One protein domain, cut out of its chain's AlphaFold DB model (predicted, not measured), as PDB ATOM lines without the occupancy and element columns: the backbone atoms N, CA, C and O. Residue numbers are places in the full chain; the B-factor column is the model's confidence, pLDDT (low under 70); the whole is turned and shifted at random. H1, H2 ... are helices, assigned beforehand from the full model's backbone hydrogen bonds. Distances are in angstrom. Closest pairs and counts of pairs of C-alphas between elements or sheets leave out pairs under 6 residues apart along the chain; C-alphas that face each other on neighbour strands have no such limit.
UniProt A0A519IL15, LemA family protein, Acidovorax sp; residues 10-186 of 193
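AT A GLANCE: This is residues 10 to 186 of the 193 residues of the protein "LemA family protein" of Acidovorax sp (UniProt A0A519IL15). Two long helices, H1 and H4, run side by side as a rod; the shorter hairpin of H2 and H3 packs on H1 with H2, and small H5 crosses H1. Residues 10 to 16 stick out at one end, 123 to 130 at the other. The 177 printed residues, all helix by class, have five named helices, H1 to H5 in order; the whole is only just loose, close to extended, with a radius of gyration of the C-alphas of 23.6 A and spans of 90 by 25 by 21 A.

HOW THE PARTS SIT: Start at H1, residues 10 to 56: it touches H4, residues 130 to 174, at a shallow tilt of 11 degrees, opposite ways, the closest C-alphas being Phe 39 and Ala 158, 4.9 A. Its residues 36 to 54 alone touch H2, residues 65 to 90, in a hairpin. H2 and H3, residues 95 to 115, form another, closest at C-alphas 88 and 97, 5.1 A. H5, residues 178 to 185, is about perpendicular to H1, 82 degrees, closest at C-alphas 178 and 21, 6.0 A. O i to N i+4 pairs are within hydrogen-bond range throughout H1, H3, H4 and H5, and 21 of 22 in H2.

IN THESE COORDINATES: Find C-alpha 10 at (-28.507, 51.016, 14.905); H1 runs 69.5 A from there. H4 runs 65.5 A to C-alpha 174 at (-42.856, 55.885, -2.461).

THE WHOLE: The printed part has no cut; the H3 to H4 link is long. Look for pLDDT under 70 at 27 residues, among them 58 to 66 and 119 to 131.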
ATOM      1  N   VAL A  10     -27.302  51.097  15.752       89.62
ATOM      2  CA  VAL A  10     -28.507  51.016  14.905       89.62
ATOM      3  C   VAL A  10     -29.264  52.345  14.900       89.62
ATOM      4  O   VAL A  10     -29.672  52.810  13.836       89.62
ATOM      5  N   VAL A  11     -29.404  52.994  16.060       88.50
ATOM      6  CA  VAL A  11     -30.039  54.317  16.165       88.50
ATOM      7  C   VAL A  11     -29.260  55.373  15.377       88.50
ATOM      8  O   VAL A  11     -29.862  56.120  14.609       88.50
ATOM      9  N   ALA A  12     -27.933  55.426  15.510       89.75
ATOM     10  CA  ALA A  12     -27.100  56.382  14.782       89.75
ATOM     11  C   ALA A  12     -27.206  56.193  13.261       89.75
ATOM     12  O   ALA A  12     -27.376  57.171  12.529       89.75
ATOM     13  N   VAL A  13     -27.183  54.940  12.789       89.75
ATOM     14  CA  VAL A  13     -27.401  54.606  11.375       89.75
ATOM     15  C   VAL A  13     -28.788  55.063  10.932       89.75
ATOM     16  O   VAL A  13     -28.888  55.756   9.926       89.75
ATOM     17  N   ALA A  14     -29.845  54.759  11.689       85.12
ATOM     18  CA  ALA A  14     -31.210  55.163  11.351       85.12
ATOM     19  C   ALA A  14     -31.373  56.691  11.255       85.12
ATOM     20  O   ALA A  14     -32.016  57.184  10.328       85.12
ATOM     21  N   VAL A  15     -30.760  57.452  12.169       85.50
ATOM     22  CA  VAL A  15     -30.808  58.924  12.167       85.50
ATOM     23  C   VAL A  15     -30.052  59.504  10.973       85.50
ATOM     24  O   VAL A  15     -30.606  60.332  10.248       85.50
ATOM     25  N   PHE A  16     -28.815  59.064  10.729       86.25
ATOM     26  CA  PHE A  16     -28.030  59.528   9.580       86.25
ATOM     27  C   PHE A  16     -28.730  59.199   8.256       86.25
ATOM     28  O   PHE A  16     -28.788  60.017   7.336       86.25
ATOM     29  N   TRP A  17     -29.339  58.018   8.196       84.75
ATOM     30  CA  TRP A  17     -30.128  57.561   7.068       84.75
ATOM     31  C   TRP A  17     -31.354  58.473   6.845       84.75
ATOM     32  O   TRP A  17     -31.561  58.980   5.738       84.75
ATOM     33  N   ALA A  18     -32.127  58.763   7.901       79.00
ATOM     34  CA  ALA A  18     -33.298  59.642   7.835       79.00
ATOM     35  C   ALA A  18     -32.937  61.074   7.394       79.00
ATOM     36  O   ALA A  18     -33.632  61.651   6.555       79.00
ATOM     37  N   LEU A  19     -31.823  61.618   7.896       83.88
ATOM     38  CA  LEU A  19     -31.271  62.910   7.470       83.88
ATOM     39  C   LEU A  19     -30.946  62.921   5.968       83.88
ATOM     40  O   LEU A  19     -31.294  63.873   5.265       83.88
ATOM     41  N   GLY A  20     -30.336  61.848   5.457       85.25
ATOM     42  CA  GLY A  20     -30.027  61.693   4.034       85.25
ATOM     43  C   GLY A  20     -31.273  61.708   3.144       85.25
ATOM     44  O   GLY A  20     -31.321  62.433   2.145       85.25
ATOM     45  N   ALA A  21     -32.317  60.964   3.519       81.00
ATOM     46  CA  ALA A  21     -33.574  60.956   2.772       81.00
ATOM     47  C   ALA A  21     -34.334  62.276   2.849       81.00
ATOM     48  O   ALA A  21     -34.864  62.725   1.833       81.00
ATOM     49  N   TYR A  22     -34.355  62.918   4.017       81.06
ATOM     50  CA  TYR A  22     -34.952  64.240   4.174       81.06
ATOM     51  C   TYR A  22     -34.283  65.261   3.246       81.06
ATOM     52  O   TYR A  22     -34.968  65.981   2.517       81.06
ATOM     53  N   ASN A  23     -32.947  65.267   3.194       85.62
ATOM     54  CA  ASN A  23     -32.203  66.164   2.315       85.62
ATOM     55  C   ASN A  23     -32.495  65.883   0.828       85.62
ATOM     56  O   ASN A  23     -32.741  66.806   0.048       85.62
ATOM     57  N   ARG A  24     -32.555  64.602   0.428       85.69
ATOM     58  CA  ARG A  24     -32.961  64.210  -0.934       85.69
ATOM     59  C   ARG A  24     -34.373  64.700  -1.267       85.69
ATOM     60  O   ARG A  24     -34.583  65.229  -2.357       85.69
ATOM     61  N   LEU A  25     -35.328  64.540  -0.352       83.56
ATOM     62  CA  LEU A  25     -36.719  64.933  -0.569       83.56
ATOM     63  C   LEU A  25     -36.871  66.452  -0.686       83.56
ATOM     64  O   LEU A  25     -37.580  66.931  -1.569       83.56
ATOM     65  N   MET A  26     -36.166  67.213   0.154       84.31
ATOM     66  CA  MET A  26     -36.133  68.672   0.058       84.31
ATOM     67  C   MET A  26     -35.546  69.140  -1.273       84.31
ATOM     68  O   MET A  26     -36.106  70.046  -1.888       84.31
ATOM     69  N   ARG A  27     -34.496  68.475  -1.770       87.69
ATOM     70  CA  ARG A  27     -33.925  68.756  -3.096       87.69
ATOM     71  C   ARG A  27     -34.908  68.473  -4.237       87.69
ATOM     72  O   ARG A  27     -34.988  69.242  -5.190       87.69
ATOM     73  N   LEU A  28     -35.672  67.386  -4.156       86.81
ATOM     74  CA  LEU A  28     -36.708  67.089  -5.153       86.81
ATOM     75  C   LEU A  28     -37.849  68.103  -5.088       86.81
ATOM     76  O   LEU A  28     -38.309  68.588  -6.116       86.81
ATOM     77  N   ARG A  29     -38.254  68.496  -3.879       85.44
ATOM     78  CA  ARG A  29     -39.251  69.548  -3.682       85.44
ATOM     79  C   ARG A  29     -38.795  70.874  -4.291       85.44
ATOM     80  O   ARG A  29     -39.592  71.524  -4.962       85.44
ATOM     81  N   SER A  30     -37.537  71.268  -4.087       87.69
ATOM     82  CA  SER A  30     -36.992  72.469  -4.725       87.69
ATOM     83  C   SER A  30     -36.937  72.333  -6.246       87.69
ATOM     84  O   SER A  30     -37.263  73.296  -6.930       87.69
ATOM     85  N   ALA A  31     -36.615  71.148  -6.778       89.44
ATOM     86  CA  ALA A  31     -36.614  70.902  -8.220       89.44
ATOM     87  C   ALA A  31     -38.014  71.066  -8.840       89.44
ATOM     88  O   ALA A  31     -38.145  71.729  -9.864       89.44
ATOM     89  N   VAL A  32     -39.070  70.556  -8.190       87.81
ATOM     90  CA  VAL A  32     -40.465  70.753  -8.634       87.81
ATOM     91  C   VAL A  32     -40.845  72.237  -8.633       87.81
ATOM     92  O   VAL A  32     -41.425  72.726  -9.599       87.81
ATOM     93  N   VAL A  33     -40.499  72.975  -7.572       89.31
ATOM     94  CA  VAL A  33     -40.781  74.420  -7.480       89.31
ATOM     95  C   VAL A  33     -40.019  75.205  -8.552       89.31
ATOM     96  O   VAL A  33     -40.584  76.107  -9.165       89.31
ATOM     97  N   GLN A  34     -38.761  74.850  -8.812       91.12
ATOM     98  CA  GLN A  34     -37.944  75.480  -9.846       91.12
ATOM     99  C   GLN A  34     -38.487  75.193 -11.252       91.12
ATOM    100  O   GLN A  34     -38.603  76.115 -12.060       91.12
ATOM    101  N   ALA A  35     -38.873  73.944 -11.532       90.62
ATOM    102  CA  ALA A  35     -39.497  73.568 -12.795       90.62
ATOM    103  C   ALA A  35     -40.818  74.326 -13.006       90.62
ATOM    104  O   ALA A  35     -41.027  74.901 -14.074       90.62
ATOM    105  N   PHE A  36     -41.653  74.435 -11.965       90.94
ATOM    106  CA  PHE A  36     -42.869  75.247 -12.015       90.94
ATOM    107  C   PHE A  36     -42.563  76.722 -12.307       90.94
ATOM    108  O   PHE A  36     -43.226  77.322 -13.144       90.94
ATOM    109  N   GLY A  37     -41.534  77.299 -11.678       91.50
ATOM    110  CA  GLY A  37     -41.109  78.676 -11.946       91.50
ATOM    111  C   GLY A  37     -40.697  78.917 -13.405       91.50
ATOM    112  O   GLY A  37     -40.974  79.981 -13.954       91.50
ATOM    113  N   SER A  38     -40.085  77.924 -14.062       91.12
ATOM    114  CA  SER A  38     -39.763  78.014 -15.493       91.12
ATOM    115  C   SER A  38     -41.022  78.036 -16.370       91.12
ATOM    116  O   SER A  38     -41.171  78.926 -17.208       91.12
ATOM    117  N   PHE A  39     -41.963  77.123 -16.120       92.44
ATOM    118  CA  PHE A  39     -43.262  77.056 -16.794       92.44
ATOM    119  C   PHE A  39     -44.072  78.344 -16.603       92.44
ATOM    120  O   PHE A  39     -44.578  78.923 -17.564       92.44
ATOM    121  N   ASP A  40     -44.106  78.853 -15.375       93.12
ATOM    122  CA  ASP A  40     -44.769  80.099 -15.012       93.12
ATOM    123  C   ASP A  40     -44.270  81.299 -15.832       93.12
ATOM    124  O   ASP A  40     -45.067  82.092 -16.339       93.12
ATOM    125  N   ALA A  41     -42.954  81.396 -16.042       93.94
ATOM    126  CA  ALA A  41     -42.363  82.453 -16.853       93.94
ATOM    127  C   ALA A  41     -42.798  82.374 -18.329       93.94
ATOM    128  O   ALA A  41     -43.042  83.412 -18.948       93.94
ATOM    129  N   HIS A  42     -42.923  81.169 -18.902       94.12
ATOM    130  CA  HIS A  42     -43.448  81.001 -20.265       94.12
ATOM    131  C   HIS A  42     -44.931  81.367 -20.352       94.12
ATOM    132  O   HIS A  42     -45.343  82.005 -21.320       94.12
ATOM    133  N   MET A  43     -45.715  81.056 -19.320       91.25
ATOM    134  CA  MET A  43     -47.130  81.423 -19.268       91.25
ATOM    135  C   MET A  43     -47.368  82.924 -19.144       91.25
ATOM    136  O   MET A  43     -48.252  83.449 -19.816       91.25
ATOM    137  N   VAL A  44     -46.549  83.643 -18.377       93.75
ATOM    138  CA  VAL A  44     -46.607  85.114 -18.345       93.75
ATOM    139  C   VAL A  44     -46.293  85.713 -19.713       93.75
ATOM    140  O   VAL A  44     -46.984  86.634 -20.142       93.75
ATOM    141  N   ARG A  45     -45.286  85.180 -20.418       93.81
ATOM    142  CA  ARG A  45     -44.967  85.627 -21.782       93.81
ATOM    143  C   ARG A  45     -46.127  85.392 -22.746       93.81
ATOM    144  O   ARG A  45     -46.430  86.272 -23.542       93.81
ATOM    145  N   MET A  46     -46.799  84.247 -22.638       92.88
ATOM    146  CA  MET A  46     -47.992  83.970 -23.433       92.88
ATOM    147  C   MET A  46     -49.095  84.991 -23.123       92.88
ATOM    148  O   MET A  46     -49.581  85.633 -24.040       92.88
ATOM    149  N   VAL A  47     -49.422  85.241 -21.847       92.88
ATOM    150  CA  VAL A  47     -50.419  86.262 -21.451       92.88
ATOM    151  C   VAL A  47     -50.079  87.652 -22.006       92.88
ATOM    152  O   VAL A  47     -50.980  88.362 -22.448       92.88
ATOM    153  N   ALA A  48     -48.798  88.032 -22.038       93.75
ATOM    154  CA  ALA A  48     -48.364  89.290 -22.643       93.75
ATOM    155  C   ALA A  48     -48.664  89.348 -24.153       93.75
ATOM    156  O   ALA A  48     -49.195  90.355 -24.617       93.75
ATOM    157  N   LEU A  49     -48.425  88.258 -24.897       93.00
ATOM    158  CA  LEU A  49     -48.775  88.159 -26.321       93.00
ATOM    159  C   LEU A  49     -50.279  88.353 -26.561       93.00
ATOM    160  O   LEU A  49     -50.656  89.038 -27.509       93.00
ATOM    161  N   LEU A  50     -51.145  87.799 -25.706       90.69
ATOM    162  CA  LEU A  50     -52.594  88.014 -25.830       90.69
ATOM    163  C   LEU A  50     -52.978  89.475 -25.557       90.69
ATOM    164  O   LEU A  50     -53.901  89.991 -26.183       90.69
ATOM    165  N   GLY A  51     -52.258  90.149 -24.657       89.75
ATOM    166  CA  GLY A  51     -52.401  91.587 -24.436       89.75
ATOM    167  C   GLY A  51     -52.025  92.411 -25.671       89.75
ATOM    168  O   GLY A  51     -52.775  93.305 -26.059       89.75
ATOM    169  N   GLU A  52     -50.908  92.075 -26.328       91.06
ATOM    170  CA  GLU A  52     -50.505  92.698 -27.601       91.06
ATOM    171  C   GLU A  52     -51.552  92.462 -28.701       91.06
ATOM    172  O   GLU A  52     -51.901  93.386 -29.435       91.06
ATOM    173  N   PHE A  53     -52.087  91.241 -28.794       87.69
ATOM    174  CA  PHE A  53     -53.110  90.875 -29.774       87.69
ATOM    175  C   PHE A  53     -54.410  91.667 -29.582       87.69
ATOM    176  O   PHE A  53     -54.956  92.190 -30.555       87.69
ATOM    177  N   GLY A  54     -54.882  91.801 -28.337       85.81
ATOM    178  CA  GLY A  54     -56.068  92.596 -28.013       85.81
ATOM    179  C   GLY A  54     -55.884  94.088 -28.310       85.81
ATOM    180  O   GLY A  54     -56.796  94.730 -28.820       85.81
ATOM    181  N   ALA A  55     -54.689  94.639 -28.068       85.12
ATOM    182  CA  ALA A  55     -54.379  96.032 -28.401       85.12
ATOM    183  C   ALA A  55     -54.308  96.292 -29.918       85.12
ATOM    184  O   ALA A  55     -54.606  97.398 -30.361       85.12
ATOM    185  N   ALA A  56     -53.927  95.284 -30.710       81.56
ATOM    186  CA  ALA A  56     -53.890  95.362 -32.171       81.56
ATOM    187  C   ALA A  56     -55.283  95.280 -32.826       81.56
ATOM    188  O   ALA A  56     -55.432  95.689 -33.975       81.56
ATOM    189  N   HIS A  57     -56.292  94.789 -32.099       73.25
ATOM    190  CA  HIS A  57     -57.682  94.686 -32.552       73.25
ATOM    191  C   HIS A  57     -58.609  95.484 -31.618       73.25
ATOM    192  O   HIS A  57     -59.471  94.891 -30.962       73.25
ATOM    193  N   PRO A  58     -58.436  96.820 -31.505       62.78
ATOM    194  CA  PRO A  58     -59.368  97.637 -30.738       62.78
ATOM    195  C   PRO A  58     -60.759  97.459 -31.345       62.78
ATOM    196  O   PRO A  58     -60.871  97.446 -32.570       62.78
ATOM    197  N   ALA A  59     -61.774  97.270 -30.490       55.94
ATOM    198  CA  ALA A  59     -63.168  97.024 -30.865       55.94
ATOM    199  C   ALA A  59     -63.532  97.823 -32.122       55.94
ATOM    200  O   ALA A  59     -63.680  99.045 -32.076       55.94
ATOM    201  N   GLN A  60     -63.548  97.137 -33.267       51.84
ATOM    202  CA  GLN A  60     -63.808  97.777 -34.542       51.84
ATOM    203  C   GLN A  60     -65.249  98.275 -34.448       51.84
ATOM    204  O   GLN A  60     -66.165  97.465 -34.390       51.84
ATOM    205  N   GLU A  61     -65.454  99.589 -34.437       44.09
ATOM    206  CA  GLU A  61     -66.733 100.291 -34.201       44.09
ATOM    207  C   GLU A  61     -67.855  99.939 -35.217       44.09
ATOM    208  O   GLU A  61     -68.952 100.479 -35.165       44.09
ATOM    209  N   ASN A  62     -67.592  98.992 -36.128       45.47
ATOM    210  CA  ASN A  62     -68.504  98.427 -37.125       45.47
ATOM    211  C   ASN A  62     -68.567  96.878 -37.079       45.47
ATOM    212  O   ASN A  62     -68.833  96.239 -38.098       45.47
ATOM    213  N   ALA A  63     -68.252  96.244 -35.945       52.00
ATOM    214  CA  ALA A  63     -68.039  94.803 -35.874       52.00
ATOM    215  C   ALA A  63     -69.317  93.971 -36.079       52.00
ATOM    216  O   ALA A  63     -70.347  94.129 -35.426       52.00
ATOM    217  N   ILE A  64     -69.181  92.981 -36.957       55.78
ATOM    218  CA  ILE A  64     -69.975  91.755 -36.978       55.78
ATOM    219  C   ILE A  64     -70.002  91.207 -35.540       55.78
ATOM    220  O   ILE A  64     -68.948  90.882 -34.991       55.78
ATOM    221  N   SER A  65     -71.188  91.097 -34.940       61.19
ATOM    222  CA  SER A  65     -71.410  90.795 -33.512       61.19
ATOM    223  C   SER A  65     -70.657  89.574 -32.949       61.19
ATOM    224  O   SER A  65     -70.469  89.471 -31.740       61.19
ATOM    225  N   GLY A  66     -70.194  88.653 -33.801       69.00
ATOM    226  CA  GLY A  66     -69.416  87.479 -33.398       69.00
ATOM    227  C   GLY A  66     -67.985  87.774 -32.928       69.00
ATOM    228  O   GLY A  66     -67.538  87.162 -31.961       69.00
ATOM    229  N   MET A  67     -67.274  88.723 -33.552       73.44
ATOM    230  CA  MET A  67     -65.849  88.970 -33.253       73.44
ATOM    231  C   MET A  67     -65.653  89.599 -31.863       73.44
ATOM    232  O   MET A  67     -64.742  89.226 -31.127       73.44
ATOM    233  N   GLU A  68     -66.540  90.514 -31.465       79.62
ATOM    234  CA  GLU A  68     -66.510  91.118 -30.125       79.62
ATOM    235  C   GLU A  68     -66.752  90.077 -29.028       79.62
ATOM    236  O   GLU A  68     -66.067  90.075 -28.004       79.62
ATOM    237  N   GLN A  69     -67.689  89.149 -29.254       84.38
ATOM    238  CA  GLN A  69     -67.982  88.076 -28.309       84.38
ATOM    239  C   GLN A  69     -66.809  87.091 -28.178       84.38
ATOM    240  O   GLN A  69     -66.485  86.663 -27.069       84.38
ATOM    241  N   GLU A  70     -66.154  86.744 -29.289       86.75
ATOM    242  CA  GLU A  70     -64.959  85.892 -29.295       86.75
ATOM    243  C   GLU A  70     -63.781  86.560 -28.572       86.75
ATOM    244  O   GLU A  70     -63.128  85.919 -27.743       86.75
ATOM    245  N   MET A  71     -63.558  87.857 -28.804       84.69
ATOM    246  CA  MET A  71     -62.509  88.622 -28.129       84.69
ATOM    247  C   MET A  71     -62.781  88.779 -26.625       84.69
ATOM    248  O   MET A  71     -61.884  88.579 -25.804       84.69
ATOM    249  N   ALA A  72     -64.031  89.051 -26.234       88.69
ATOM    250  CA  ALA A  72     -64.432  89.105 -24.829       88.69
ATOM    251  C   ALA A  72     -64.240  87.746 -24.131       88.69
ATOM    252  O   ALA A  72     -63.756  87.687 -22.995       88.69
ATOM    253  N   ALA A  73     -64.554  86.641 -24.817       91.19
ATOM    254  CA  ALA A  73     -64.300  85.294 -24.312       91.19
ATOM    255  C   ALA A  73     -62.795  85.019 -24.145       91.19
ATOM    256  O   ALA A  73     -62.389  84.460 -23.123       91.19
ATOM    257  N   LEU A  74     -61.959  85.449 -25.099       91.62
ATOM    258  CA  LEU A  74     -60.500  85.333 -25.016       91.62
ATOM    259  C   LEU A  74     -59.928  86.128 -23.830       91.62
ATOM    260  O   LEU A  74     -59.101  85.611 -23.072       91.62
ATOM    261  N   GLN A  75     -60.403  87.354 -23.608       91.19
ATOM    262  CA  GLN A  75     -59.991  88.182 -22.472       91.19
ATOM    263  C   GLN A  75     -60.417  87.570 -21.125       91.19
ATOM    264  O   GLN A  75     -59.634  87.546 -20.166       91.19
ATOM    265  N   GLY A  76     -61.633  87.020 -21.056       93.12
ATOM    266  CA  GLY A  76     -62.124  86.283 -19.892       93.12
ATOM    267  C   GLY A  76     -61.270  85.051 -19.583       93.12
ATOM    268  O   GLY A  76     -60.815  84.884 -18.449       93.12
ATOM    269  N   ALA A  77     -60.957  84.239 -20.598       94.69
ATOM    270  CA  ALA A  77     -60.081  83.078 -20.460       94.69
ATOM    271  C   ALA A  77     -58.660  83.468 -20.011       94.69
ATOM    272  O   ALA A  77     -58.074  82.806 -19.154       94.69
ATOM    273  N   THR A  78     -58.123  84.582 -20.516       94.31
ATOM    274  CA  THR A  78     -56.801  85.107 -20.123       94.31
ATOM    275  C   THR A  78     -56.769  85.526 -18.651       94.31
ATOM    276  O   THR A  78     -55.806  85.250 -17.925       94.31
ATOM    277  N   THR A  79     -57.848  86.149 -18.175       94.19
ATOM    278  CA  THR A  79     -58.000  86.550 -16.770       94.19
ATOM    279  C   THR A  79     -58.137  85.324 -15.866       94.19
ATOM    280  O   THR A  79     -57.482  85.246 -14.823       94.19
ATOM    281  N   GLN A  80     -58.917  84.321 -16.285       94.44
ATOM    282  CA  GLN A  80     -59.038  83.046 -15.578       94.44
ATOM    283  C   GLN A  80     -57.692  82.311 -15.494       94.44
ATOM    284  O   GLN A  80     -57.328  81.830 -14.416       94.44
ATOM    285  N   LEU A  81     -56.924  82.264 -16.590       94.12
ATOM    286  CA  LEU A  81     -55.582  81.684 -16.600       94.12
ATOM    287  C   LEU A  81     -54.684  82.407 -15.591       94.12
ATOM    288  O   LEU A  81     -54.114  81.763 -14.713       94.12
ATOM    289  N   SER A  82     -54.631  83.738 -15.647       94.12
ATOM    290  CA  SER A  82     -53.810  84.561 -14.751       94.12
ATOM    291  C   SER A  82     -54.151  84.343 -13.270       94.12
ATOM    292  O   SER A  82     -53.253  84.198 -12.437       94.12
ATOM    293  N   ALA A  83     -55.441  84.242 -12.936       93.12
ATOM    294  CA  ALA A  83     -55.900  83.947 -11.581       93.12
ATOM    295  C   ALA A  83     -55.505  82.529 -11.130       93.12
ATOM    296  O   ALA A  83     -54.960  82.351 -10.038       93.12
ATOM    297  N   SER A  84     -55.730  81.516 -11.973       92.38
ATOM    298  CA  SER A  84     -55.365  80.123 -11.669       92.38
ATOM    299  C   SER A  84     -53.853  79.947 -11.483       92.38
ATOM    300  O   SER A  84     -53.401  79.219 -10.597       92.38
ATOM    301  N   LEU A  85     -53.071  80.701 -12.249       92.06
ATOM    302  CA  LEU A  85     -51.623  80.709 -12.209       92.06
ATOM    303  C   LEU A  85     -51.101  81.388 -10.931       92.06
ATOM    304  O   LEU A  85     -50.206  80.854 -10.279       92.06
ATOM    305  N   ALA A  86     -51.731  82.475 -10.470       91.44
ATOM    306  CA  ALA A  86     -51.436  83.066  -9.160       91.44
ATOM    307  C   ALA A  86     -51.698  82.086  -7.995       91.44
ATOM    308  O   ALA A  86     -50.892  81.988  -7.065       91.44
ATOM    309  N   VAL A  87     -52.786  81.310  -8.060       90.81
ATOM    310  CA  VAL A  87     -53.095  80.273  -7.058       90.81
ATOM    311  C   VAL A  87     -52.067  79.135  -7.097       90.81
ATOM    312  O   VAL A  87     -51.609  78.683  -6.042       90.81
ATOM    313  N   ALA A  88     -51.677  78.686  -8.292       89.25
ATOM    314  CA  ALA A  88     -50.680  77.636  -8.474       89.25
ATOM    315  C   ALA A  88     -49.283  78.065  -7.993       89.25
ATOM    316  O   ALA A  88     -48.637  77.293  -7.285       89.25
ATOM    317  N   ARG A  89     -48.863  79.316  -8.245       87.44
ATOM    318  CA  ARG A  89     -47.610  79.894  -7.715       87.44
ATOM    319  C   ARG A  89     -47.519  79.829  -6.199       87.44
ATOM    320  O   ARG A  89     -46.476  79.475  -5.657       87.44
ATOM    321  N   ALA A  90     -48.606  80.161  -5.503       85.69
ATOM    322  CA  ALA A  90     -48.615  80.163  -4.045       85.69
ATOM    323  C   ALA A  90     -48.438  78.748  -3.468       85.69
ATOM    324  O   ALA A  90     -47.880  78.586  -2.379       85.69
ATOM    325  N   ARG A  91     -48.948  77.716  -4.159       80.44
ATOM    326  CA  ARG A  91     -48.906  76.318  -3.698       80.44
ATOM    327  C   ARG A  91     -48.741  75.325  -4.868       80.44
ATOM    328  O   ARG A  91     -49.689  74.583  -5.142       80.44
ATOM    329  N   PRO A  92     -47.535  75.197  -5.468       78.00
ATOM    330  CA  PRO A  92     -47.305  74.364  -6.662       78.00
ATOM    331  C   PRO A  92     -47.539  72.864  -6.437       78.00
ATOM    332  O   PRO A  92     -47.748  72.100  -7.367       78.00
ATOM    333  N   LEU A  93     -47.528  72.430  -5.174       74.50
ATOM    334  CA  LEU A  93     -47.722  71.034  -4.780       74.50
ATOM    335  C   LEU A  93     -49.197  70.667  -4.556       74.50
ATOM    336  O   LEU A  93     -49.482  69.535  -4.175       74.50
ATOM    337  N   ARG A  94     -50.151  71.599  -4.722       81.50
ATOM    338  CA  ARG A  94     -51.581  71.308  -4.531       81.50
ATOM    339  C   ARG A  94     -52.211  70.764  -5.818       81.50
ATOM    340  O   ARG A  94     -52.371  71.536  -6.762       81.50
ATOM    341  N   PRO A  95     -52.703  69.508  -5.824       81.88
ATOM    342  CA  PRO A  95     -53.288  68.892  -7.014       81.88
ATOM    343  C   PRO A  95     -54.429  69.698  -7.636       81.88
ATOM    344  O   PRO A  95     -54.511  69.809  -8.853       81.88
ATOM    345  N   ASN A  96     -55.287  70.294  -6.805       84.81
ATOM    346  CA  ASN A  96     -56.439  71.064  -7.279       84.81
ATOM    347  C   ASN A  96     -56.030  72.375  -7.964       84.81
ATOM    348  O   ASN A  96     -56.682  72.783  -8.916       84.81
ATOM    349  N   ALA A  97     -54.954  73.023  -7.499       86.69
ATOM    350  CA  ALA A  97     -54.465  74.262  -8.105       86.69
ATOM    351  C   ALA A  97     -53.874  73.991  -9.494       86.69
ATOM    352  O   ALA A  97     -54.189  74.695 -10.447       86.69
ATOM    353  N   ILE A  98     -53.090  72.916  -9.614       89.50
ATOM    354  CA  ILE A  98     -52.520  72.469 -10.886       89.50
ATOM    355  C   ILE A  98     -53.612  71.997 -11.860       89.50
ATOM    356  O   ILE A  98     -53.586  72.362 -13.030       89.50
ATOM    357  N   ALA A  99     -54.626  71.269 -11.382       88.69
ATOM    358  CA  ALA A  99     -55.757  70.850 -12.214       88.69
ATOM    359  C   ALA A  99     -56.578  72.040 -12.744       88.69
ATOM    360  O   ALA A  99     -56.947  72.058 -13.915       88.69
ATOM    361  N   ALA A 100     -56.843  73.041 -11.897       89.50
ATOM    362  CA  ALA A 100     -57.540  74.257 -12.310       89.50
ATOM    363  C   ALA A 100     -56.734  75.061 -13.344       89.50
ATOM    364  O   ALA A 100     -57.316  75.609 -14.275       89.50
ATOM    365  N   LEU A 101     -55.405  75.095 -13.199       92.56
ATOM    366  CA  LEU A 101     -54.507  75.734 -14.158       92.56
ATOM    367  C   LEU A 101     -54.511  75.023 -15.518       92.56
ATOM    368  O   LEU A 101     -54.632  75.688 -16.545       92.56
ATOM    369  N   GLY A 102     -54.449  73.687 -15.527       92.06
ATOM    370  CA  GLY A 102     -54.583  72.890 -16.752       92.06
ATOM    371  C   GLY A 102     -55.907  73.161 -17.470       92.06
ATOM    372  O   GLY A 102     -55.911  73.509 -18.645       92.06
ATOM    373  N   ALA A 103     -57.025  73.142 -16.736       93.31
ATOM    374  CA  ALA A 103     -58.340  73.447 -17.302       93.31
ATOM    375  C   ALA A 103     -58.432  74.879 -17.864       93.31
ATOM    376  O   ALA A 103     -58.981  75.086 -18.944       93.31
ATOM    377  N   ALA A 104     -57.882  75.877 -17.161       93.62
ATOM    378  CA  ALA A 104     -57.870  77.261 -17.636       93.62
ATOM    379  C   ALA A 104     -57.054  77.426 -18.929       93.62
ATOM    380  O   ALA A 104     -57.459  78.173 -19.819       93.62
ATOM    381  N   ARG A 105     -55.936  76.700 -19.061       94.00
ATOM    382  CA  ARG A 105     -55.131  76.668 -20.290       94.00
ATOM    383  C   ARG A 105     -55.912  76.066 -21.458       94.00
ATOM    384  O   ARG A 105     -55.903  76.639 -22.543       94.00
ATOM    385  N   ASP A 106     -56.600  74.949 -21.246       94.31
ATOM    386  CA  ASP A 106     -57.345  74.273 -22.316       94.31
ATOM    387  C   ASP A 106     -58.518  75.144 -22.816       94.31
ATOM    388  O   ASP A 106     -58.769  75.250 -24.023       94.31
ATOM    389  N   VAL A 107     -59.188  75.853 -21.897       95.12
ATOM    390  CA  VAL A 107     -60.191  76.877 -22.237       95.12
ATOM    391  C   VAL A 107     -59.562  78.004 -23.053       95.12
ATOM    392  O   VAL A 107     -60.113  78.380 -24.088       95.12
ATOM    393  N   LEU A 108     -58.396  78.513 -22.640       94.06
ATOM    394  CA  LEU A 108     -57.706  79.576 -23.367       94.06
ATOM    395  C   LEU A 108     -57.359  79.164 -24.799       94.06
ATOM    396  O   LEU A 108     -57.608  79.927 -25.729       94.06
ATOM    397  N   HIS A 109     -56.837  77.952 -24.983       93.69
ATOM    398  CA  HIS A 109     -56.514  77.420 -26.304       93.69
ATOM    399  C   HIS A 109     -57.761  77.338 -27.195       93.69
ATOM    400  O   HIS A 109     -57.732  77.722 -28.363       93.69
ATOM    401  N   THR A 110     -58.888  76.906 -26.627       94.12
ATOM    402  CA  THR A 110     -60.175  76.846 -27.334       94.12
ATOM    403  C   THR A 110     -60.682  78.237 -27.726       94.12
ATOM    404  O   THR A 110     -61.212  78.418 -28.821       94.12
ATOM    405  N   CYS A 111     -60.532  79.233 -26.847       92.88
ATOM    406  CA  CYS A 111     -60.890  80.621 -27.144       92.88
ATOM    407  C   CYS A 111     -59.985  81.220 -28.225       92.88
ATOM    408  O   CYS A 111     -60.497  81.863 -29.138       92.88
ATOM    409  N   TRP A 112     -58.674  80.962 -28.167       91.06
ATOM    410  CA  TRP A 112     -57.732  81.400 -29.196       91.06
ATOM    411  C   TRP A 112     -58.103  80.836 -30.565       91.06
ATOM    412  O   TRP A 112     -58.232  81.596 -31.509       91.06
ATOM    413  N   GLN A 113     -58.389  79.537 -30.683       89.69
ATOM    414  CA  GLN A 113     -58.785  78.929 -31.963       89.69
ATOM    415  C   GLN A 113     -60.042  79.549 -32.596       89.69
ATOM    416  O   GLN A 113     -60.219  79.476 -33.812       89.69
ATOM    417  N   LYS A 114     -60.933  80.123 -31.780       87.12
ATOM    418  CA  LYS A 114     -62.136  80.814 -32.260       87.12
ATOM    419  C   LYS A 114     -61.815  82.239 -32.705       87.12
ATOM    420  O   LYS A 114     -62.170  82.591 -33.821       87.12
ATOM    421  N   ALA A 115     -61.102  82.984 -31.860       84.56
ATOM    422  CA  ALA A 115     -60.785  84.398 -32.058       84.56
ATOM    423  C   ALA A 115     -59.598  84.656 -33.005       84.56
ATOM    424  O   ALA A 115     -59.425  85.777 -33.482       84.56
ATOM    425  N   ALA A 116     -58.744  83.656 -33.244       81.38
ATOM    426  CA  ALA A 116     -57.556  83.808 -34.067       81.38
ATOM    427  C   ALA A 116     -57.951  84.228 -35.489       81.38
ATOM    428  O   ALA A 116     -58.882  83.655 -36.071       81.38
ATOM    429  N   PRO A 117     -57.245  85.212 -36.072       72.12
ATOM    430  CA  PRO A 117     -57.572  85.710 -37.392       72.12
ATOM    431  C   PRO A 117     -57.420  84.574 -38.408       72.12
ATOM    432  O   PRO A 117     -56.339  84.024 -38.615       72.12
ATOM    433  N   LYS A 118     -58.537  84.183 -39.027       70.31
ATOM    434  CA  LYS A 118     -58.555  83.136 -40.050       70.31
ATOM    435  C   LYS A 118     -58.089  83.747 -41.361       70.31
ATOM    436  O   LYS A 118     -58.722  84.679 -41.855       70.31
ATOM    437  N   ALA A 119     -57.026  83.199 -41.945       56.41
ATOM    438  CA  ALA A 119     -56.682  83.489 -43.330       56.41
ATOM    439  C   ALA A 119     -57.833  82.978 -44.211       56.41
ATOM    440  O   ALA A 119     -57.951  81.780 -44.465       56.41
ATOM    441  N   HIS A 120     -58.736  83.872 -44.613       53.09
ATOM    442  CA  HIS A 120     -59.742  83.546 -45.613       53.09
ATOM    443  C   HIS A 120     -59.007  83.303 -46.929       53.09
ATOM    444  O   HIS A 120     -58.588  84.238 -47.604       53.09
ATOM    445  N   VAL A 121     -58.829  82.032 -47.291       47.56
ATOM    446  CA  VAL A 121     -58.499  81.658 -48.664       47.56
ATOM    447  C   VAL A 121     -59.808  81.717 -49.432       47.56
ATOM    448  O   VAL A 121     -60.527  80.729 -49.557       47.56
ATOM    449  N   THR A 122     -60.175  82.915 -49.870       49.97
ATOM    450  CA  THR A 122     -61.323  83.084 -50.751       49.97
ATOM    451  C   THR A 122     -60.901  82.595 -52.134       49.97
ATOM    452  O   THR A 122     -60.174  83.275 -52.849       49.97
ATOM    453  N   THR A 123     -61.324  81.390 -52.510       49.75
ATOM    454  CA  THR A 123     -61.270  80.895 -53.891       49.75
ATOM    455  C   THR A 123     -62.351  81.602 -54.712       49.75
ATOM    456  O   THR A 123     -63.377  81.006 -55.036       49.75
ATOM    457  N   VAL A 124     -62.184  82.896 -54.968       56.84
ATOM    458  CA  VAL A 124     -63.015  83.663 -55.906       56.84
ATOM    459  C   VAL A 124     -62.062  84.424 -56.821       56.84
ATOM    460  O   VAL A 124     -61.065  84.961 -56.348       56.84
ATOM    461  N   ASP A 125     -62.336  84.372 -58.124       55.41
ATOM    462  CA  ASP A 125     -61.477  84.872 -59.200       55.41
ATOM    463  C   ASP A 125     -60.940  86.302 -58.957       55.41
ATOM    464  O   ASP A 125     -61.676  87.162 -58.465       55.41
ATOM    465  N   PRO A 126     -59.670  86.577 -59.314       52.28
ATOM    466  CA  PRO A 126     -58.932  87.730 -58.812       52.28
ATOM    467  C   PRO A 126     -59.315  89.041 -59.508       52.28
ATOM    468  O   PRO A 126     -59.190  89.185 -60.730       52.28
ATOM    469  N   VAL A 127     -59.685  90.046 -58.709       56.69
ATOM    470  CA  VAL A 127     -59.567  91.463 -59.081       56.69
ATOM    471  C   VAL A 127     -58.201  91.956 -58.560       56.69
ATOM    472  O   VAL A 127     -57.991  91.958 -57.347       56.69
ATOM    473  N   PRO A 128     -57.275  92.430 -59.423       58.94
ATOM    474  CA  PRO A 128     -55.851  92.598 -59.081       58.94
ATOM    475  C   PRO A 128     -55.519  93.520 -57.892       58.94
ATOM    476  O   PRO A 128     -54.420  93.451 -57.346       58.94
ATOM    477  N   THR A 129     -56.420  94.429 -57.512       58.94
ATOM    478  CA  THR A 129     -56.203  95.420 -56.440       58.94
ATOM    479  C   THR A 129     -56.735  94.996 -55.070       58.94
ATOM    480  O   THR A 129     -56.187  95.443 -54.063       58.94
ATOM    481  N   GLU A 130     -57.755  94.135 -54.999       59.22
ATOM    482  CA  GLU A 130     -58.236  93.570 -53.723       59.22
ATOM    483  C   GLU A 130     -57.302  92.468 -53.208       59.22
ATOM    484  O   GLU A 130     -57.113  92.335 -51.996       59.22
ATOM    485  N   ASP A 131     -56.624  91.764 -54.120       64.88
ATOM    486  CA  ASP A 131     -55.676  90.696 -53.798       64.88
ATOM    487  C   ASP A 131     -54.530  91.161 -52.893       64.88
ATOM    488  O   ASP A 131     -54.169  90.457 -51.953       64.88
ATOM    489  N   ALA A 132     -53.974  92.358 -53.108       70.88
ATOM    490  CA  ALA A 132     -52.836  92.835 -52.317       70.88
ATOM    491  C   ALA A 132     -53.211  93.136 -50.852       70.88
ATOM    492  O   ALA A 132     -52.453  92.817 -49.934       70.88
ATOM    493  N   ALA A 133     -54.391  93.719 -50.613       71.56
ATOM    494  CA  ALA A 133     -54.879  94.014 -49.263       71.56
ATOM    495  C   ALA A 133     -55.329  92.737 -48.527       71.56
ATOM    496  O   ALA A 133     -55.031  92.554 -47.342       71.56
ATOM    497  N   LEU A 134     -55.984  91.812 -49.236       71.19
ATOM    498  CA  LEU A 134     -56.384  90.508 -48.700       71.19
ATOM    499  C   LEU A 134     -55.145  89.656 -48.371       71.19
ATOM    500  O   LEU A 134     -55.049  89.061 -47.299       71.19
ATOM    501  N   GLN A 135     -54.123  89.692 -49.221       74.88
ATOM    502  CA  GLN A 135     -52.862  89.004 -48.967       74.88
ATOM    503  C   GLN A 135     -52.095  89.617 -47.785       74.88
ATOM    504  O   GLN A 135     -51.589  88.875 -46.945       74.88
ATOM    505  N   ALA A 136     -52.072  90.947 -47.638       75.56
ATOM    506  CA  ALA A 136     -51.453  91.606 -46.483       75.56
ATOM    507  C   ALA A 136     -52.129  91.232 -45.146       75.56
ATOM    508  O   ALA A 136     -51.442  90.978 -44.154       75.56
ATOM    509  N   THR A 137     -53.464  91.140 -45.118       75.12
ATOM    510  CA  THR A 137     -54.215  90.711 -43.920       75.12
ATOM    511  C   THR A 137     -54.008  89.224 -43.610       75.12
ATOM    512  O   THR A 137     -53.819  88.869 -42.447       75.12
ATOM    513  N   ALA A 138     -53.938  88.359 -44.628       77.56
ATOM    514  CA  ALA A 138     -53.603  86.944 -44.458       77.56
ATOM    515  C   ALA A 138     -52.176  86.737 -43.914       77.56
ATOM    516  O   ALA A 138     -51.967  85.917 -43.018       77.56
ATOM    517  N   VAL A 139     -51.198  87.516 -44.396       82.12
ATOM    518  CA  VAL A 139     -49.820  87.490 -43.878       82.12
ATOM    519  C   VAL A 139     -49.787  87.928 -42.412       82.12
ATOM    520  O   VAL A 139     -49.211  87.222 -41.583       82.12
ATOM    521  N   ALA A 140     -50.462  89.026 -42.057       80.19
ATOM    522  CA  ALA A 140     -50.546  89.484 -40.669       80.19
ATOM    523  C   ALA A 140     -51.203  88.439 -39.745       80.19
ATOM    524  O   ALA A 140     -50.703  88.182 -38.648       80.19
ATOM    525  N   ALA A 141     -52.275  87.783 -40.201       81.19
ATOM    526  CA  ALA A 141     -52.941  86.708 -39.469       81.19
ATOM    527  C   ALA A 141     -52.008  85.509 -39.220       81.19
ATOM    528  O   ALA A 141     -51.901  85.014 -38.095       81.19
ATOM    529  N   SER A 142     -51.271  85.084 -40.252       83.19
ATOM    530  CA  SER A 142     -50.309  83.982 -40.145       83.19
ATOM    531  C   SER A 142     -49.141  84.290 -39.198       83.19
ATOM    532  O   SER A 142     -48.660  83.395 -38.500       83.19
ATOM    533  N   ALA A 143     -48.722  85.557 -39.100       88.56
ATOM    534  CA  ALA A 143     -47.675  85.982 -38.175       88.56
ATOM    535  C   ALA A 143     -48.113  85.830 -36.708       88.56
ATOM    536  O   ALA A 143     -47.352  85.315 -35.888       88.56
ATOM    537  N   TRP A 144     -49.353  86.210 -36.379       88.75
ATOM    538  CA  TRP A 144     -49.914  85.995 -35.039       88.75
ATOM    539  C   TRP A 144     -50.037  84.514 -34.691       88.75
ATOM    540  O   TRP A 144     -49.665  84.122 -33.585       88.75
ATOM    541  N   GLN A 145     -50.498  83.694 -35.638       89.62
ATOM    542  CA  GLN A 145     -50.595  82.249 -35.439       89.62
ATOM    543  C   GLN A 145     -49.218  81.620 -35.187       89.62
ATOM    544  O   GLN A 145     -49.063  80.838 -34.255       89.62
ATOM    545  N   THR A 146     -48.196  82.035 -35.941       91.38
ATOM    546  CA  THR A 146     -46.820  81.545 -35.761       91.38
ATOM    547  C   THR A 146     -46.286  81.875 -34.366       91.38
ATOM    548  O   THR A 146     -45.784  80.990 -33.675       91.38
ATOM    549  N   ARG A 147     -46.453  83.124 -33.899       92.19
ATOM    550  CA  ARG A 147     -46.026  83.519 -32.543       92.19
ATOM    551  C   ARG A 147     -46.772  82.722 -31.468       92.19
ATOM    552  O   ARG A 147     -46.164  82.296 -30.491       92.19
ATOM    553  N   TRP A 148     -48.077  82.502 -31.635       92.50
ATOM    554  CA  TRP A 148     -48.850  81.656 -30.723       92.50
ATOM    555  C   TRP A 148     -48.279  80.235 -30.648       92.50
ATOM    556  O   TRP A 148     -48.015  79.739 -29.551       92.50
ATOM    557  N   ASP A 149     -48.029  79.610 -31.799       93.00
ATOM    558  CA  ASP A 149     -47.513  78.243 -31.878       93.00
ATOM    559  C   ASP A 149     -46.127  78.121 -31.225       93.00
ATOM    560  O   ASP A 149     -45.871  77.168 -30.486       93.00
ATOM    561  N   GLU A 150     -45.251  79.114 -31.403       94.31
ATOM    562  CA  GLU A 150     -43.957  79.186 -30.710       94.31
ATOM    563  C   GLU A 150     -44.124  79.201 -29.181       94.31
ATOM    564  O   GLU A 150     -43.425  78.478 -28.461       94.31
ATOM    565  N   HIS A 151     -45.069  79.989 -28.661       92.88
ATOM    566  CA  HIS A 151     -45.353  80.038 -27.227       92.88
ATOM    567  C   HIS A 151     -45.948  78.728 -26.701       92.88
ATOM    568  O   HIS A 151     -45.561  78.288 -25.612       92.88
ATOM    569  N   VAL A 152     -46.837  78.081 -27.460       92.69
ATOM    570  CA  VAL A 152     -47.390  76.762 -27.113       92.69
ATOM    571  C   VAL A 152     -46.277  75.718 -27.041       92.69
ATOM    572  O   VAL A 152     -46.170  75.014 -26.038       92.69
ATOM    573  N   GLN A 153     -45.379  75.676 -28.027       93.69
ATOM    574  CA  GLN A 153     -44.259  74.729 -28.034       93.69
ATOM    575  C   GLN A 153     -43.325  74.911 -26.832       93.69
ATOM    576  O   GLN A 153     -42.944  73.933 -26.180       93.69
ATOM    577  N   GLN A 154     -42.970  76.159 -26.508       92.94
ATOM    578  CA  GLN A 154     -42.153  76.467 -25.332       92.94
ATOM    579  C   GLN A 154     -42.851  76.051 -24.034       92.94
ATOM    580  O   GLN A 154     -42.218  75.515 -23.121       92.94
ATOM    581  N   ASN A 155     -44.160  76.286 -23.950       91.94
ATOM    582  CA  ASN A 155     -44.952  75.903 -22.797       91.94
ATOM    583  C   ASN A 155     -44.988  74.382 -22.611       91.94
ATOM    584  O   ASN A 155     -44.728  73.887 -21.516       91.94
ATOM    585  N   ASP A 156     -45.237  73.636 -23.687       91.88
ATOM    586  CA  ASP A 156     -45.288  72.176 -23.662       91.88
ATOM    587  C   ASP A 156     -43.950  71.568 -23.240       91.88
ATOM    588  O   ASP A 156     -43.911  70.570 -22.517       91.88
ATOM    589  N   GLN A 157     -42.835  72.179 -23.642       92.75
ATOM    590  CA  GLN A 157     -41.518  71.774 -23.162       92.75
ATOM    591  C   GLN A 157     -41.367  71.985 -21.652       92.75
ATOM    592  O   GLN A 157     -40.909  71.075 -20.957       92.75
ATOM    593  N   ALA A 158     -41.770  73.144 -21.132       90.75
ATOM    594  CA  ALA A 158     -41.700  73.430 -19.701       90.75
ATOM    595  C   ALA A 158     -42.629  72.516 -18.877       90.75
ATOM    596  O   ALA A 158     -42.259  72.082 -17.784       90.75
ATOM    597  N   ILE A 159     -43.795  72.156 -19.423       91.44
ATOM    598  CA  ILE A 159     -44.721  71.187 -18.821       91.44
ATOM    599  C   ILE A 159     -44.076  69.808 -18.711       91.44
ATOM    600  O   ILE A 159     -44.158  69.198 -17.649       91.44
ATOM    601  N   ARG A 160     -43.390  69.328 -19.759       92.88
ATOM    602  CA  ARG A 160     -42.668  68.044 -19.699       92.88
ATOM    603  C   ARG A 160     -41.644  68.036 -18.564       92.88
ATOM    604  O   ARG A 160     -41.667  67.137 -17.733       92.88
ATOM    605  N   VAL A 161     -40.831  69.090 -18.458       92.31
ATOM    606  CA  VAL A 161     -39.833  69.228 -17.383       92.31
ATOM    607  C   VAL A 161     -40.487  69.251 -15.994       92.31
ATOM    608  O   VAL A 161     -39.983  68.628 -15.057       92.31
ATOM    609  N   PHE A 162     -41.616  69.947 -15.839       89.69
ATOM    610  CA  PHE A 162     -42.378  69.952 -14.589       89.69
ATOM    611  C   PHE A 162     -42.940  68.566 -14.249       89.69
ATOM    612  O   PHE A 162     -42.797  68.108 -13.113       89.69
ATOM    613  N   ASN A 163     -43.531  67.881 -15.228       91.81
ATOM    614  CA  ASN A 163     -44.115  66.556 -15.060       91.81
ATOM    615  C   ASN A 163     -43.060  65.514 -14.672       91.81
ATOM    616  O   ASN A 163     -43.296  64.736 -13.748       91.81
ATOM    617  N   ASP A 164     -41.874  65.564 -15.281       91.06
ATOM    618  CA  ASP A 164     -40.744  64.699 -14.925       91.06
ATOM    619  C   ASP A 164     -40.266  64.956 -13.486       91.06
ATOM    620  O   ASP A 164     -40.020  64.024 -12.716       91.06
ATOM    621  N   ALA A 165     -40.188  66.225 -13.066       88.12
ATOM    622  CA  ALA A 165     -39.836  66.570 -11.689       88.12
ATOM    623  C   ALA A 165     -40.881  66.056 -10.680       88.12
ATOM    624  O   ALA A 165     -40.518  65.551  -9.612       88.12
ATOM    625  N   VAL A 166     -42.173  66.156 -11.016       88.19
ATOM    626  CA  VAL A 166     -43.275  65.618 -10.205       88.19
ATOM    627  C   VAL A 166     -43.210  64.091 -10.135       88.19
ATOM    628  O   VAL A 166     -43.386  63.536  -9.050       88.19
ATOM    629  N   ALA A 167     -42.910  63.410 -11.243       87.56
ATOM    630  CA  ALA A 167     -42.748  61.959 -11.279       87.56
ATOM    631  C   ALA A 167     -41.601  61.503 -10.366       87.56
ATOM    632  O   ALA A 167     -41.825  60.696  -9.463       87.56
ATOM    633  N   HIS A 168     -40.414  62.106 -10.489       86.50
ATOM    634  CA  HIS A 168     -39.277  61.801  -9.613       86.50
ATOM    635  C   HIS A 168     -39.566  62.084  -8.133       86.50
ATOM    636  O   HIS A 168     -39.111  61.347  -7.254       86.50
ATOM    637  N   TYR A 169     -40.322  63.144  -7.827       84.94
ATOM    638  CA  TYR A 169     -40.777  63.416  -6.464       84.94
ATOM    639  C   TYR A 169     -41.716  62.313  -5.954       84.94
ATOM    640  O   TYR A 169     -41.507  61.797  -4.855       84.94
ATOM    641  N   ASN A 170     -42.708  61.929  -6.759       86.00
ATOM    642  CA  ASN A 170     -43.694  60.904  -6.419       86.00
ATOM    643  C   ASN A 170     -43.050  59.517  -6.235       86.00
ATOM    644  O   ASN A 170     -43.390  58.796  -5.298       86.00
ATOM    645  N   GLU A 171     -42.071  59.160  -7.064       85.12
ATOM    646  CA  GLU A 171     -41.283  57.936  -6.890       85.12
ATOM    647  C   GLU A 171     -40.447  57.978  -5.610       85.12
ATOM    648  O   GLU A 171     -40.400  57.008  -4.851       85.12
ATOM    649  N   ALA A 172     -39.803  59.112  -5.324       81.62
ATOM    650  CA  ALA A 172     -38.954  59.240  -4.149       81.62
ATOM    651  C   ALA A 172     -39.735  59.145  -2.836       81.62
ATOM    652  O   ALA A 172     -39.210  58.564  -1.892       81.62
ATOM    653  N   ILE A 173     -40.965  59.668  -2.762       82.56
ATOM    654  CA  ILE A 173     -41.815  59.498  -1.569       82.56
ATOM    655  C   ILE A 173     -42.333  58.061  -1.417       82.56
ATOM    656  O   ILE A 173     -42.635  57.657  -0.300       82.56
ATOM    657  N   ALA A 174     -42.409  57.278  -2.499       80.31
ATOM    658  CA  ALA A 174     -42.856  55.885  -2.461       80.31
ATOM    659  C   ALA A 174     -41.745  54.895  -2.054       80.31
ATOM    660  O   ALA A 174     -42.032  53.791  -1.590       80.31
ATOM    661  N   GLN A 175     -40.472  55.275  -2.197       79.50
ATOM    662  CA  GLN A 175     -39.328  54.416  -1.881       79.50
ATOM    663  C   GLN A 175     -39.118  54.260  -0.368       79.50
ATOM    664  O   GLN A 175     -39.187  55.226   0.401       79.50
ATOM    665  N   PHE A 176     -38.821  53.035   0.084       69.88
ATOM    666  CA  PHE A 176     -38.446  52.809   1.480       69.88
ATOM    667  C   PHE A 176     -37.134  53.523   1.785       69.88
ATOM    668  O   PHE A 176     -36.195  53.452   0.985       69.88
ATOM    669  N   PRO A 177     -37.030  54.170   2.953       67.06
ATOM    670  CA  PRO A 177     -37.991  54.559   3.980       67.06
ATOM    671  C   PRO A 177     -38.402  56.044   3.868       67.06
ATOM    672  O   PRO A 177     -38.916  56.617   4.827       67.06
ATOM    673  N   ALA A 178     -38.218  56.690   2.712       73.50
ATOM    674  CA  ALA A 178     -38.819  57.998   2.458       73.50
ATOM    675  C   ALA A 178     -40.351  57.938   2.578       73.50
ATOM    676  O   ALA A 178     -40.947  58.906   3.027       73.50
ATOM    677  N   ASN A 179     -40.965  56.779   2.315       76.38
ATOM    678  CA  ASN A 179     -42.379  56.511   2.600       76.38
ATOM    679  C   ASN A 179     -42.720  56.567   4.109       76.38
ATOM    680  O   ASN A 179     -43.763  57.087   4.495       76.38
ATOM    681  N   LEU A 180     -41.812  56.123   4.991       72.44
ATOM    682  CA  LEU A 180     -41.966  56.271   6.448       72.44
ATOM    683  C   LEU A 180     -41.912  57.745   6.860       72.44
ATOM    684  O   LEU A 180     -42.745  58.197   7.639       72.44
ATOM    685  N   LEU A 181     -40.977  58.514   6.296       69.69
ATOM    686  CA  LEU A 181     -40.920  59.963   6.505       69.69
ATOM    687  C   LEU A 181     -42.146  60.665   5.901       69.69
ATOM    688  O   LEU A 181     -42.703  61.557   6.527       69.69
ATOM    689  N   ALA A 182     -42.613  60.254   4.723       70.00
ATOM    690  CA  ALA A 182     -43.824  60.774   4.096       70.00
ATOM    691  C   ALA A 182     -45.059  60.549   4.961       70.00
ATOM    692  O   ALA A 182     -45.870  61.463   5.105       70.00
ATOM    693  N   TRP A 183     -45.153  59.388   5.604       72.31
ATOM    694  CA  TRP A 183     -46.204  59.090   6.565       72.31
ATOM    695  C   TRP A 183     -46.079  59.925   7.852       72.31
ATOM    696  O   TRP A 183     -47.053  60.558   8.250       72.31
ATOM    697  N   VAL A 184     -44.884  60.013   8.453       70.88
ATOM    698  CA  VAL A 184     -44.643  60.792   9.690       70.88
ATOM    699  C   VAL A 184     -44.847  62.300   9.484       70.88
ATOM    700  O   VAL A 184     -45.382  62.974  10.360       70.88
ATOM    701  N   PHE A 185     -44.442  62.841   8.332       69.31
ATOM    702  CA  PHE A 185     -44.490  64.278   8.025       69.31
ATOM    703  C   PHE A 185     -45.681  64.694   7.142       69.31
ATOM    704  O   PHE A 185     -45.846  65.879   6.852       69.31
ATOM    705  N   GLY A 186     -46.520  63.749   6.707       69.31
ATOM    706  CA  GLY A 186     -47.722  64.020   5.913       69.31
ATOM    707  C   GLY A 186     -47.463  64.479   4.472       69.31
ATOM    708  O   GLY A 186     -48.279  65.218   3.911       69.31
TER     709      GLY A 186